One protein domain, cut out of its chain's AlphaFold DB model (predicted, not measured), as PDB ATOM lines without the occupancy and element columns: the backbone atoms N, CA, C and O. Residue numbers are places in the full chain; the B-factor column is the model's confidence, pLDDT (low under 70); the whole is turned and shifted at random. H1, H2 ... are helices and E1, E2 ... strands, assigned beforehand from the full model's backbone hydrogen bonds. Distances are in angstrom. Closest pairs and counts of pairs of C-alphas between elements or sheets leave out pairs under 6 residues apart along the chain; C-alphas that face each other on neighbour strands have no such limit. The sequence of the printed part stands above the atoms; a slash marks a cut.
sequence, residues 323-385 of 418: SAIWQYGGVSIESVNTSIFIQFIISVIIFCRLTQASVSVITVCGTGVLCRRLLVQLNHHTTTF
ATOM      1  N   SER A 323     -12.100 -11.598 -27.128       67.94
ATOM      2  CA  SER A 323     -12.842 -12.792 -26.695       67.94
ATOM      3  C   SER A 323     -13.273 -12.760 -25.234       67.94
ATOM      4  O   SER A 323     -12.445 -12.675 -24.331       67.94
ATOM      5  N   ALA A 324     -14.578 -12.896 -24.998       84.38
ATOM      6  CA  ALA A 324     -15.143 -13.131 -23.676       84.38
ATOM      7  C   ALA A 324     -15.586 -14.594 -23.572       84.38
ATOM      8  O   ALA A 324     -16.340 -15.071 -24.417       84.38
ATOM      9  N   ILE A 325     -15.141 -15.304 -22.532       89.38
ATOM     10  CA  ILE A 325     -15.602 -16.670 -22.250       89.38
ATOM     11  C   ILE A 325     -16.685 -16.597 -21.179       89.38
ATOM     12  O   ILE A 325     -16.438 -16.136 -20.065       89.38
ATOM     13  N   TRP A 326     -17.894 -17.032 -21.518       93.50
ATOM     14  CA  TRP A 326     -19.038 -17.070 -20.614       93.50
ATOM     15  C   TRP A 326     -19.324 -18.510 -20.223       93.50
ATOM     16  O   TRP A 326     -19.759 -19.310 -21.049       93.50
ATOM     17  N   GLN A 327     -19.078 -18.845 -18.958       93.56
ATOM     18  CA  GLN A 327     -19.367 -20.170 -18.428       93.56
ATOM     19  C   GLN A 327     -20.685 -20.159 -17.654       93.56
ATOM     20  O   GLN A 327     -20.828 -19.450 -16.658       93.56
ATOM     21  N   TYR A 328     -21.632 -20.987 -18.086       91.69
ATOM     22  CA  TYR A 328     -22.907 -21.188 -17.406       91.69
ATOM     23  C   TYR A 328     -22.926 -22.548 -16.714       91.69
ATOM     24  O   TYR A 328     -22.781 -23.600 -17.345       91.69
ATOM     25  N   GLY A 329     -23.120 -22.533 -15.394       92.25
ATOM     26  CA  GLY A 329     -23.330 -23.751 -14.618       92.25
ATOM     27  C   GLY A 329     -24.681 -24.384 -14.949       92.25
ATOM     28  O   GLY A 329     -25.685 -23.683 -15.071       92.25
ATOM     29  N   GLY A 330     -24.733 -25.717 -15.044       87.50
ATOM     30  CA  GLY A 330     -25.964 -26.444 -15.387       87.50
ATOM     31  C   GLY A 330     -27.136 -26.208 -14.429       87.50
ATOM     32  O   GLY A 330     -28.286 -26.292 -14.842       87.50
ATOM     33  N   VAL A 331     -26.858 -25.828 -13.177       87.69
ATOM     34  CA  VAL A 331     -27.888 -25.461 -12.187       87.69
ATOM     35  C   VAL A 331     -28.655 -24.206 -12.616       87.69
ATOM     36  O   VAL A 331     -29.870 -24.148 -12.458       87.69
ATOM     37  N   SER A 332     -27.974 -23.221 -13.213       83.88
ATOM     38  CA  SER A 332     -28.600 -21.970 -13.662       83.88
ATOM     39  C   SER A 332     -29.576 -22.189 -14.820       83.88
ATOM     40  O   SER A 332     -30.589 -21.499 -14.903       83.88
ATOM     41  N   ILE A 333     -29.293 -23.178 -15.674       82.88
ATOM     42  CA  ILE A 333     -30.136 -23.574 -16.815       82.88
ATOM     43  C   ILE A 333     -31.418 -24.273 -16.336       82.88
ATOM     44  O   ILE A 333     -32.455 -24.184 -16.990       82.88
ATOM     45  N   GLU A 334     -31.353 -24.959 -15.194       81.50
ATOM     46  CA  GLU A 334     -32.469 -25.719 -14.628       81.50
ATOM     47  C   GLU A 334     -33.370 -24.872 -13.721       81.50
ATOM     48  O   GLU A 334     -34.586 -25.048 -13.720       81.50
ATOM     49  N   SER A 335     -32.791 -23.942 -12.952       77.62
ATOM     50  CA  SER A 335     -33.549 -23.097 -12.017       77.62
ATOM     51  C   SER A 335     -34.435 -22.060 -12.708       77.62
ATOM     52  O   SER A 335     -35.416 -21.590 -12.137       77.62
ATOM     53  N   VAL A 336     -34.069 -21.677 -13.929       75.44
ATOM     54  CA  VAL A 336     -34.839 -20.758 -14.763       75.44
ATOM     55  C   VAL A 336     -35.571 -21.605 -15.791       75.44
ATOM     56  O   VAL A 336     -34.987 -22.544 -16.324       75.44
ATOM     57  N   ASN A 337     -36.834 -21.283 -16.088       85.50
ATOM     58  CA  ASN A 337     -37.542 -21.902 -17.208       85.50
ATOM     59  C   ASN A 337     -36.611 -21.884 -18.428       85.50
ATOM     60  O   ASN A 337     -36.218 -20.811 -18.889       85.50
ATOM     61  N   THR A 338     -36.214 -23.069 -18.894       81.06
ATOM     62  CA  THR A 338     -35.107 -23.250 -19.842       81.06
ATOM     63  C   THR A 338     -35.338 -22.433 -21.113       81.06
ATOM     64  O   THR A 338     -34.396 -21.887 -21.679       81.06
ATOM     65  N   SER A 339     -36.606 -22.238 -21.487       84.75
ATOM     66  CA  SER A 339     -37.021 -21.355 -22.578       84.75
ATOM     67  C   SER A 339     -36.640 -19.886 -22.341       84.75
ATOM     68  O   SER A 339     -36.015 -19.267 -23.199       84.75
ATOM     69  N   ILE A 340     -36.927 -19.336 -21.155       89.56
ATOM     70  CA  ILE A 340     -36.610 -17.941 -20.798       89.56
ATOM     71  C   ILE A 340     -35.094 -17.728 -20.764       89.56
ATOM     72  O   ILE A 340     -34.591 -16.719 -21.254       89.56
ATOM     73  N   PHE A 341     -34.352 -18.690 -20.214       88.31
ATOM     74  CA  PHE A 341     -32.896 -18.600 -20.132       88.31
ATOM     75  C   PHE A 341     -32.233 -18.637 -21.519       88.31
ATOM     76  O   PHE A 341     -31.363 -17.817 -21.811       88.31
ATOM     77  N   ILE A 342     -32.687 -19.536 -22.400       88.31
ATOM     78  CA  ILE A 342     -32.217 -19.607 -23.789       88.31
ATOM     79  C   ILE A 342     -32.557 -18.311 -24.536       88.31
ATOM     80  O   ILE A 342     -31.688 -17.747 -25.199       88.31
ATOM     81  N   GLN A 343     -33.781 -17.792 -24.390       90.81
ATOM     82  CA  GLN A 343     -34.182 -16.518 -24.994       90.81
ATOM     83  C   GLN A 343     -33.321 -15.349 -24.508       90.81
ATOM     84  O   GLN A 343     -32.930 -14.501 -25.312       90.81
ATOM     85  N   PHE A 344     -32.974 -15.317 -23.219       92.44
ATOM     86  CA  PHE A 344     -32.078 -14.309 -22.662       92.44
ATOM     87  C   PHE A 344     -30.673 -14.395 -23.274       92.44
ATOM     88  O   PHE A 344     -30.169 -13.387 -23.768       92.44
ATOM     89  N   ILE A 345     -30.062 -15.585 -23.323       91.31
ATOM     90  CA  ILE A 345     -28.731 -15.767 -23.930       91.31
ATOM     91  C   ILE A 345     -28.740 -15.361 -25.406       91.31
ATOM     92  O   ILE A 345     -27.864 -14.613 -25.839       91.31
ATOM     93  N   ILE A 346     -29.743 -15.796 -26.172       91.44
ATOM     94  CA  ILE A 346     -29.875 -15.435 -27.587       91.44
ATOM     95  C   ILE A 346     -30.014 -13.916 -27.743       91.44
ATOM     96  O   ILE A 346     -29.336 -13.329 -28.582       91.44
ATOM     97  N   SER A 347     -30.829 -13.266 -26.908       92.31
ATOM     98  CA  SER A 347     -31.017 -11.810 -26.946       92.31
ATOM     99  C   SER A 347     -29.711 -11.062 -26.685       92.31
ATOM    100  O   SER A 347     -29.416 -10.082 -27.365       92.31
ATOM    101  N   VAL A 348     -28.893 -11.547 -25.749       89.19
ATOM    102  CA  VAL A 348     -27.595 -10.946 -25.435       89.19
ATOM    103  C   VAL A 348     -26.584 -11.168 -26.563       89.19
ATOM    104  O   VAL A 348     -25.897 -10.227 -26.949       89.19
ATOM    105  N   ILE A 349     -26.540 -12.361 -27.165       87.44
ATOM    106  CA  ILE A 349     -25.677 -12.642 -28.326       87.44
ATOM    107  C   ILE A 349     -26.067 -11.761 -29.521       87.44
ATOM    108  O   ILE A 349     -25.199 -11.180 -30.175       87.44
ATOM    109  N   ILE A 350     -27.367 -11.630 -29.797       90.31
ATOM    110  CA  ILE A 350     -27.880 -10.764 -30.864       90.31
ATOM    111  C   ILE A 350     -27.529  -9.304 -30.572       90.31
ATOM    112  O   ILE A 350     -27.036  -8.616 -31.459       90.31
ATOM    113  N   PHE A 351     -27.710  -8.840 -29.335       89.62
ATOM    114  CA  PHE A 351     -27.345  -7.482 -28.933       89.62
ATOM    115  C   PHE A 351     -25.840  -7.208 -29.105       89.62
ATOM    116  O   PHE A 351     -25.460  -6.174 -29.659       89.62
ATOM    117  N   CYS A 352     -24.975  -8.150 -28.719       85.12
ATOM    118  CA  CYS A 352     -23.531  -8.052 -28.949       85.12
ATOM    119  C   CYS A 352     -23.190  -7.975 -30.446       85.12
ATOM    120  O   CYS A 352     -22.339  -7.180 -30.834       85.12
ATOM    121  N   ARG A 353     -23.889  -8.731 -31.304       80.56
ATOM    122  CA  ARG A 353     -23.703  -8.643 -32.763       80.56
ATOM    123  C   ARG A 353     -24.214  -7.328 -33.357       80.56
ATOM    124  O   ARG A 353     -23.547  -6.756 -34.215       80.56
ATOM    125  N   LEU A 354     -25.369  -6.837 -32.910       78.50
ATOM    126  CA  LEU A 354     -25.980  -5.602 -33.422       78.50
ATOM    127  C   LEU A 354     -25.189  -4.348 -33.043       78.50
ATOM    128  O   LEU A 354     -25.168  -3.385 -33.803       78.50
ATOM    129  N   THR A 355     -24.507  -4.362 -31.899       81.31
ATOM    130  CA  THR A 355     -23.685  -3.232 -31.442       81.31
ATOM    131  C   THR A 355     -22.337  -3.123 -32.164       81.31
ATOM    132  O   THR A 355     -21.552  -2.245 -31.820       81.31
ATOM    133  N   GLN A 356     -22.061  -3.987 -33.157       73.12
ATOM    134  CA  GLN A 356     -20.774  -4.082 -33.868       73.12
ATOM    135  C   GLN A 356     -19.563  -4.193 -32.929       73.12
ATOM    136  O   GLN A 356     -18.424  -3.961 -33.335       73.12
ATOM    137  N   ALA A 357     -19.790  -4.580 -31.673       74.81
ATOM    138  CA  ALA A 357     -18.718  -4.914 -30.768       74.81
ATOM    139  C   ALA A 357     -18.041  -6.152 -31.359       74.81
ATOM    140  O   ALA A 357     -18.654  -7.214 -31.467       74.81
ATOM    141  N   SER A 358     -16.785  -6.016 -31.782       77.88
ATOM    142  CA  SER A 358     -15.947  -7.110 -32.279       77.88
ATOM    143  C   SER A 358     -15.532  -8.039 -31.130       77.88
ATOM    144  O   SER A 358     -14.349  -8.297 -30.921       77.88
ATOM    145  N   VAL A 359     -16.506  -8.467 -30.329       80.62
ATOM    146  CA  VAL A 359     -16.336  -9.335 -29.174       80.62
ATOM    147  C   VAL A 359     -16.912 -10.693 -29.548       80.62
ATOM    148  O   VAL A 359     -18.128 -10.879 -29.612       80.62
ATOM    149  N   SER A 360     -16.034 -11.655 -29.807       78.06
ATOM    150  CA  SER A 360     -16.396 -13.063 -29.853       78.06
ATOM    151  C   SER A 360     -16.745 -13.527 -28.442       78.06
ATOM    152  O   SER A 360     -15.898 -13.604 -27.555       78.06
ATOM    153  N   VAL A 361     -18.019 -13.834 -28.220       85.94
ATOM    154  CA  VAL A 361     -18.471 -14.467 -26.979       85.94
ATOM    155  C   VAL A 361     -18.419 -15.978 -27.179       85.94
ATOM    156  O   VAL A 361     -19.159 -16.524 -27.996       85.94
ATOM    157  N   ILE A 362     -17.528 -16.649 -26.454       87.56
ATOM    158  CA  ILE A 362     -17.453 -18.108 -26.396       87.56
ATOM    159  C   ILE A 362     -18.272 -18.551 -25.191       87.56
ATOM    160  O   ILE A 362     -17.902 -18.291 -24.047       87.56
ATOM    161  N   THR A 363     -19.385 -19.229 -25.442       89.06
ATOM    162  CA  THR A 363     -20.279 -19.690 -24.380       89.06
ATOM    163  C   THR A 363     -20.035 -21.165 -24.077       89.06
ATOM    164  O   THR A 363     -20.165 -22.007 -24.961       89.06
ATOM    165  N   VAL A 364     -19.721 -21.491 -22.822       93.31
ATOM    166  CA  VAL A 364     -19.538 -22.863 -22.331       93.31
ATOM    167  C   VAL A 364     -20.659 -23.188 -21.350       93.31
ATOM    168  O   VAL A 364     -20.734 -22.616 -20.263       93.31
ATOM    169  N   CYS A 365     -21.534 -24.123 -21.714       93.88
ATOM    170  CA  CYS A 365     -22.654 -24.549 -20.874       93.88
ATOM    171  C   CYS A 365     -22.384 -25.936 -20.283       93.88
ATOM    172  O   CYS A 365     -22.124 -26.886 -21.016       93.88
ATOM    173  N   GLY A 366     -22.480 -26.073 -18.958       94.00
ATOM    174  CA  GLY A 366     -22.402 -27.377 -18.299       94.00
ATOM    175  C   GLY A 366     -23.748 -28.109 -18.319       94.00
ATOM    176  O   GLY A 366     -24.742 -27.574 -17.844       94.00
ATOM    177  N   THR A 367     -23.787 -29.356 -18.792       93.31
ATOM    178  CA  THR A 367     -25.006 -30.196 -18.853       93.31
ATOM    179  C   THR A 367     -25.127 -31.205 -17.705       93.31
ATOM    180  O   THR A 367     -26.068 -31.997 -17.670       93.31
ATOM    181  N   GLY A 368     -24.213 -31.174 -16.729       93.44
ATOM    182  CA  GLY A 368     -24.088 -32.220 -15.705       93.44
ATOM    183  C   GLY A 368     -25.360 -32.507 -14.895       93.44
ATOM    184  O   GLY A 368     -25.600 -33.657 -14.530       93.44
ATOM    185  N   VAL A 369     -26.209 -31.501 -14.653       91.12
ATOM    186  CA  VAL A 369     -27.462 -31.689 -13.894       91.12
ATOM    187  C   VAL A 369     -28.522 -32.424 -14.726       91.12
ATOM    188  O   VAL A 369     -29.147 -33.362 -14.228       91.12
ATOM    189  N   LEU A 370     -28.641 -32.096 -16.019       87.44
ATOM    190  CA  LEU A 370     -29.514 -32.808 -16.959       87.44
ATOM    191  C   LEU A 370     -29.070 -34.263 -17.132       87.44
ATOM    192  O   LEU A 370     -29.898 -35.168 -17.050       87.44
ATOM    193  N   CYS A 371     -27.764 -34.504 -17.286       90.69
ATOM    194  CA  CYS A 371     -27.219 -35.860 -17.372       90.69
ATOM    195  C   CYS A 371     -27.521 -36.677 -16.107       90.69
ATOM    196  O   CYS A 371     -27.938 -37.827 -16.208       90.69
ATOM    197  N   ARG A 372     -27.378 -36.084 -14.911       92.56
ATOM    198  CA  ARG A 372     -27.719 -36.761 -13.651       92.56
ATOM    199  C   ARG A 372     -29.210 -37.108 -13.572       92.56
ATOM    200  O   ARG A 372     -29.539 -38.210 -13.148       92.56
ATOM    201  N   ARG A 373     -30.107 -36.209 -13.992       88.88
ATOM    202  CA  ARG A 373     -31.558 -36.479 -14.022       88.88
ATOM    203  C   ARG A 373     -31.921 -37.594 -15.001       88.88
ATOM    204  O   ARG A 373     -32.680 -38.482 -14.630       88.88
ATOM    205  N   LEU A 374     -31.348 -37.578 -16.204       91.31
ATOM    206  CA  LEU A 374     -31.553 -38.639 -17.194       91.31
ATOM    207  C   LEU A 374     -31.071 -39.994 -16.670       91.31
ATOM    208  O   LEU A 374     -31.782 -40.983 -16.802       91.31
ATOM    209  N   LEU A 375     -29.915 -40.036 -16.002       93.06
ATOM    210  CA  LEU A 375     -29.415 -41.260 -15.370       93.06
ATOM    211  C   LEU A 375     -30.360 -41.783 -14.279       93.06
ATOM    212  O   LEU A 375     -30.622 -42.980 -14.218       93.06
ATOM    213  N   VAL A 376     -30.923 -40.898 -13.451       94.75
ATOM    214  CA  VAL A 376     -31.919 -41.287 -12.439       94.75
ATOM    215  C   VAL A 376     -33.193 -41.831 -13.097       94.75
ATOM    216  O   VAL A 376     -33.711 -42.856 -12.661       94.75
ATOM    217  N   GLN A 377     -33.674 -41.210 -14.177       92.19
ATOM    218  CA  GLN A 377     -34.847 -41.696 -14.917       92.19
ATOM    219  C   GLN A 377     -34.604 -43.065 -15.567       92.19
ATOM    220  O   GLN A 377     -35.461 -43.944 -15.484       92.19
ATOM    221  N   LEU A 378     -33.425 -43.282 -16.153       89.62
ATOM    222  CA  LEU A 378     -33.043 -44.572 -16.733       89.62
ATOM    223  C   LEU A 378     -32.940 -45.676 -15.666       89.62
ATOM    224  O   LEU A 378     -33.389 -46.802 -15.896       89.62
ATOM    225  N   ASN A 379     -32.442 -45.354 -14.470       88.81
ATOM    226  CA  ASN A 379     -32.416 -46.294 -13.343       88.81
ATOM    227  C   ASN A 379     -33.825 -46.643 -12.826       88.81
ATOM    228  O   ASN A 379     -34.095 -47.783 -12.446       88.81
ATOM    229  N   HIS A 380     -34.764 -45.695 -12.846       86.00
ATOM    230  CA  HIS A 380     -36.153 -45.992 -12.486       86.00
ATOM    231  C   HIS A 380     -36.860 -46.888 -13.512       86.00
ATOM    232  O   HIS A 380     -37.659 -47.738 -13.124       86.00
ATOM    233  N   HIS A 381     -36.539 -46.762 -14.802       79.12
ATOM    234  CA  HIS A 381     -37.107 -47.636 -15.833       79.12
ATOM    235  C   HIS A 381     -36.531 -49.057 -15.811       79.12
ATOM    236  O   HIS A 381     -37.262 -50.019 -16.036       79.12
ATOM    237  N   THR A 382     -35.248 -49.222 -15.493       72.38
ATOM    238  CA  THR A 382     -34.630 -50.558 -15.396       72.38
ATOM    239  C   THR A 382     -35.140 -51.349 -14.191       72.38
ATOM    240  O   THR A 382     -35.372 -52.551 -14.297       72.38
ATOM    241  N   THR A 383     -35.418 -50.681 -13.068       69.94
ATOM    242  CA  THR A 383     -35.982 -51.329 -11.869       69.94
ATOM    243  C   THR A 383     -37.450 -51.743 -12.028       69.94
ATOM    244  O   THR A 383     -37.863 -52.742 -11.442       69.94
ATOM    245  N   THR A 384     -38.239 -51.058 -12.863       64.94
ATOM    246  CA  THR A 384     -39.650 -51.429 -13.098       64.94
ATOM    247  C   THR A 384     -39.818 -52.642 -14.015       64.94
ATOM    248  O   THR A 384     -40.781 -53.389 -13.851       64.94
ATOM    249  N   PHE A 385     -38.870 -52.913 -14.919       53.62
ATOM    250  CA  PHE A 385     -38.906 -54.118 -15.760       53.62
ATOM    251  C   PHE A 385     -38.515 -55.405 -15.011       53.62
ATOM    252  O   PHE A 385     -38.969 -56.484 -15.382       53.62
TER     253      PHE A 385
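What this domain is: This is residues 323 to 385 of the 418 residues of an uncharacterized protein of Oncopeltus fasciatus (UniProt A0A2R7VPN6). The printed part is a long, narrow open loop with a helical arm sticking out beyond it. Two short parallel strands, E1 and E2, run side by side along one long side of the loop, the helix H2 runs back along the other, the short helix H1 crosses one end and residues 355 to 359 turn round the other end. H3 follows E2 and continues past the H1 end of the loop, where its residues 372 to 385 stick out and make much of the length. The 63 printed residues hold three named helices and two named strands, in the order E1, H1, H2, E2, H3; the sheet is E1 beside E2, parallel, and the class is mixed, helices and strands. The whole is only just extended, close to loose, with a radius of gyration of the C-alphas of 16.4 A and spans of 56 by 21 by 15 A.

Where its parts are: The printed part begins with E1, residues 323 to 328, whose first C-alpha, of Ser 323, is at (-12.842, -12.792, -26.695); from first to last C-alpha it measures 16.1 A. H1, residues 330 to 335, is 8.9 A long. H2, residues 338 to 354, is 24.1 A long and begins with the C-alpha of Thr 338 at (-35.107, -23.250, -19.842). E2, residues 360 to 365, is 15.9 A long. H3, residues 368 to 385, is the longest helix, at 18 residues and 26.4 A, and ends with the C-alpha of Phe 385 at (-38.906, -54.118, -15.760).

How they stand to each other: E1 and E2 are parallel neighbours, with 18 degrees between their N-to-C directions. The C-alphas of Ser 323 and Ser 360, which face each other, are 4.8 A apart, and so are those of Tyr 328 and Cys 365 at the other end. Across this pair, N 326 and O 362 are 2.8 A apart and N 364 and O 326 are 2.8 A apart, both within hydrogen-bond range. E1, then H1 and H2, then E2 make a strand-helix-strand unit, two parallel neighbour strands with helices between them along the chain, and its crossover is right-handed. The closest C-alphas of H1 and E2 are those of Gly 330 and Cys 365, 6.7 A apart. H1 and H2 are close but not clearly touching, their closest C-alphas being those of Ile 333 and Phe 341, 6.6 A apart. They run opposite ways at a steep tilt of 65 degrees. The closest C-alphas of H2 and E2 are those of Ile 349 and Val 361, 7.6 A apart, while H2 and E1 are apart. H3 touches H1 with residues 368 to 370 alone; the closest C-alphas are those of Gly 330 and Val 369, 5.7 A apart. The lines of H1 and H3 stand about perpendicular, at 77 degrees. H3 is apart from E1 and from H2. In H1, H2 and H3 every O i to N i+4 pair is within hydrogen-bond range.

The domain as a whole: The outline is a rod, and the two C-alphas farthest apart, those of Gln 356 and Phe 385, are 56.2 A from each other. Residues 335 to 340, of which 338 to 340 belong to H2, stand free, as do residues 372 to 385 of H3. Without these stretches the body has 43 residues and spans 36 by 20 by 11 A. The printed part has no cut, and its four links are tight. The mean pLDDT of the printed part is 85.5; residue 323 and residues 383 to 385 are under 70.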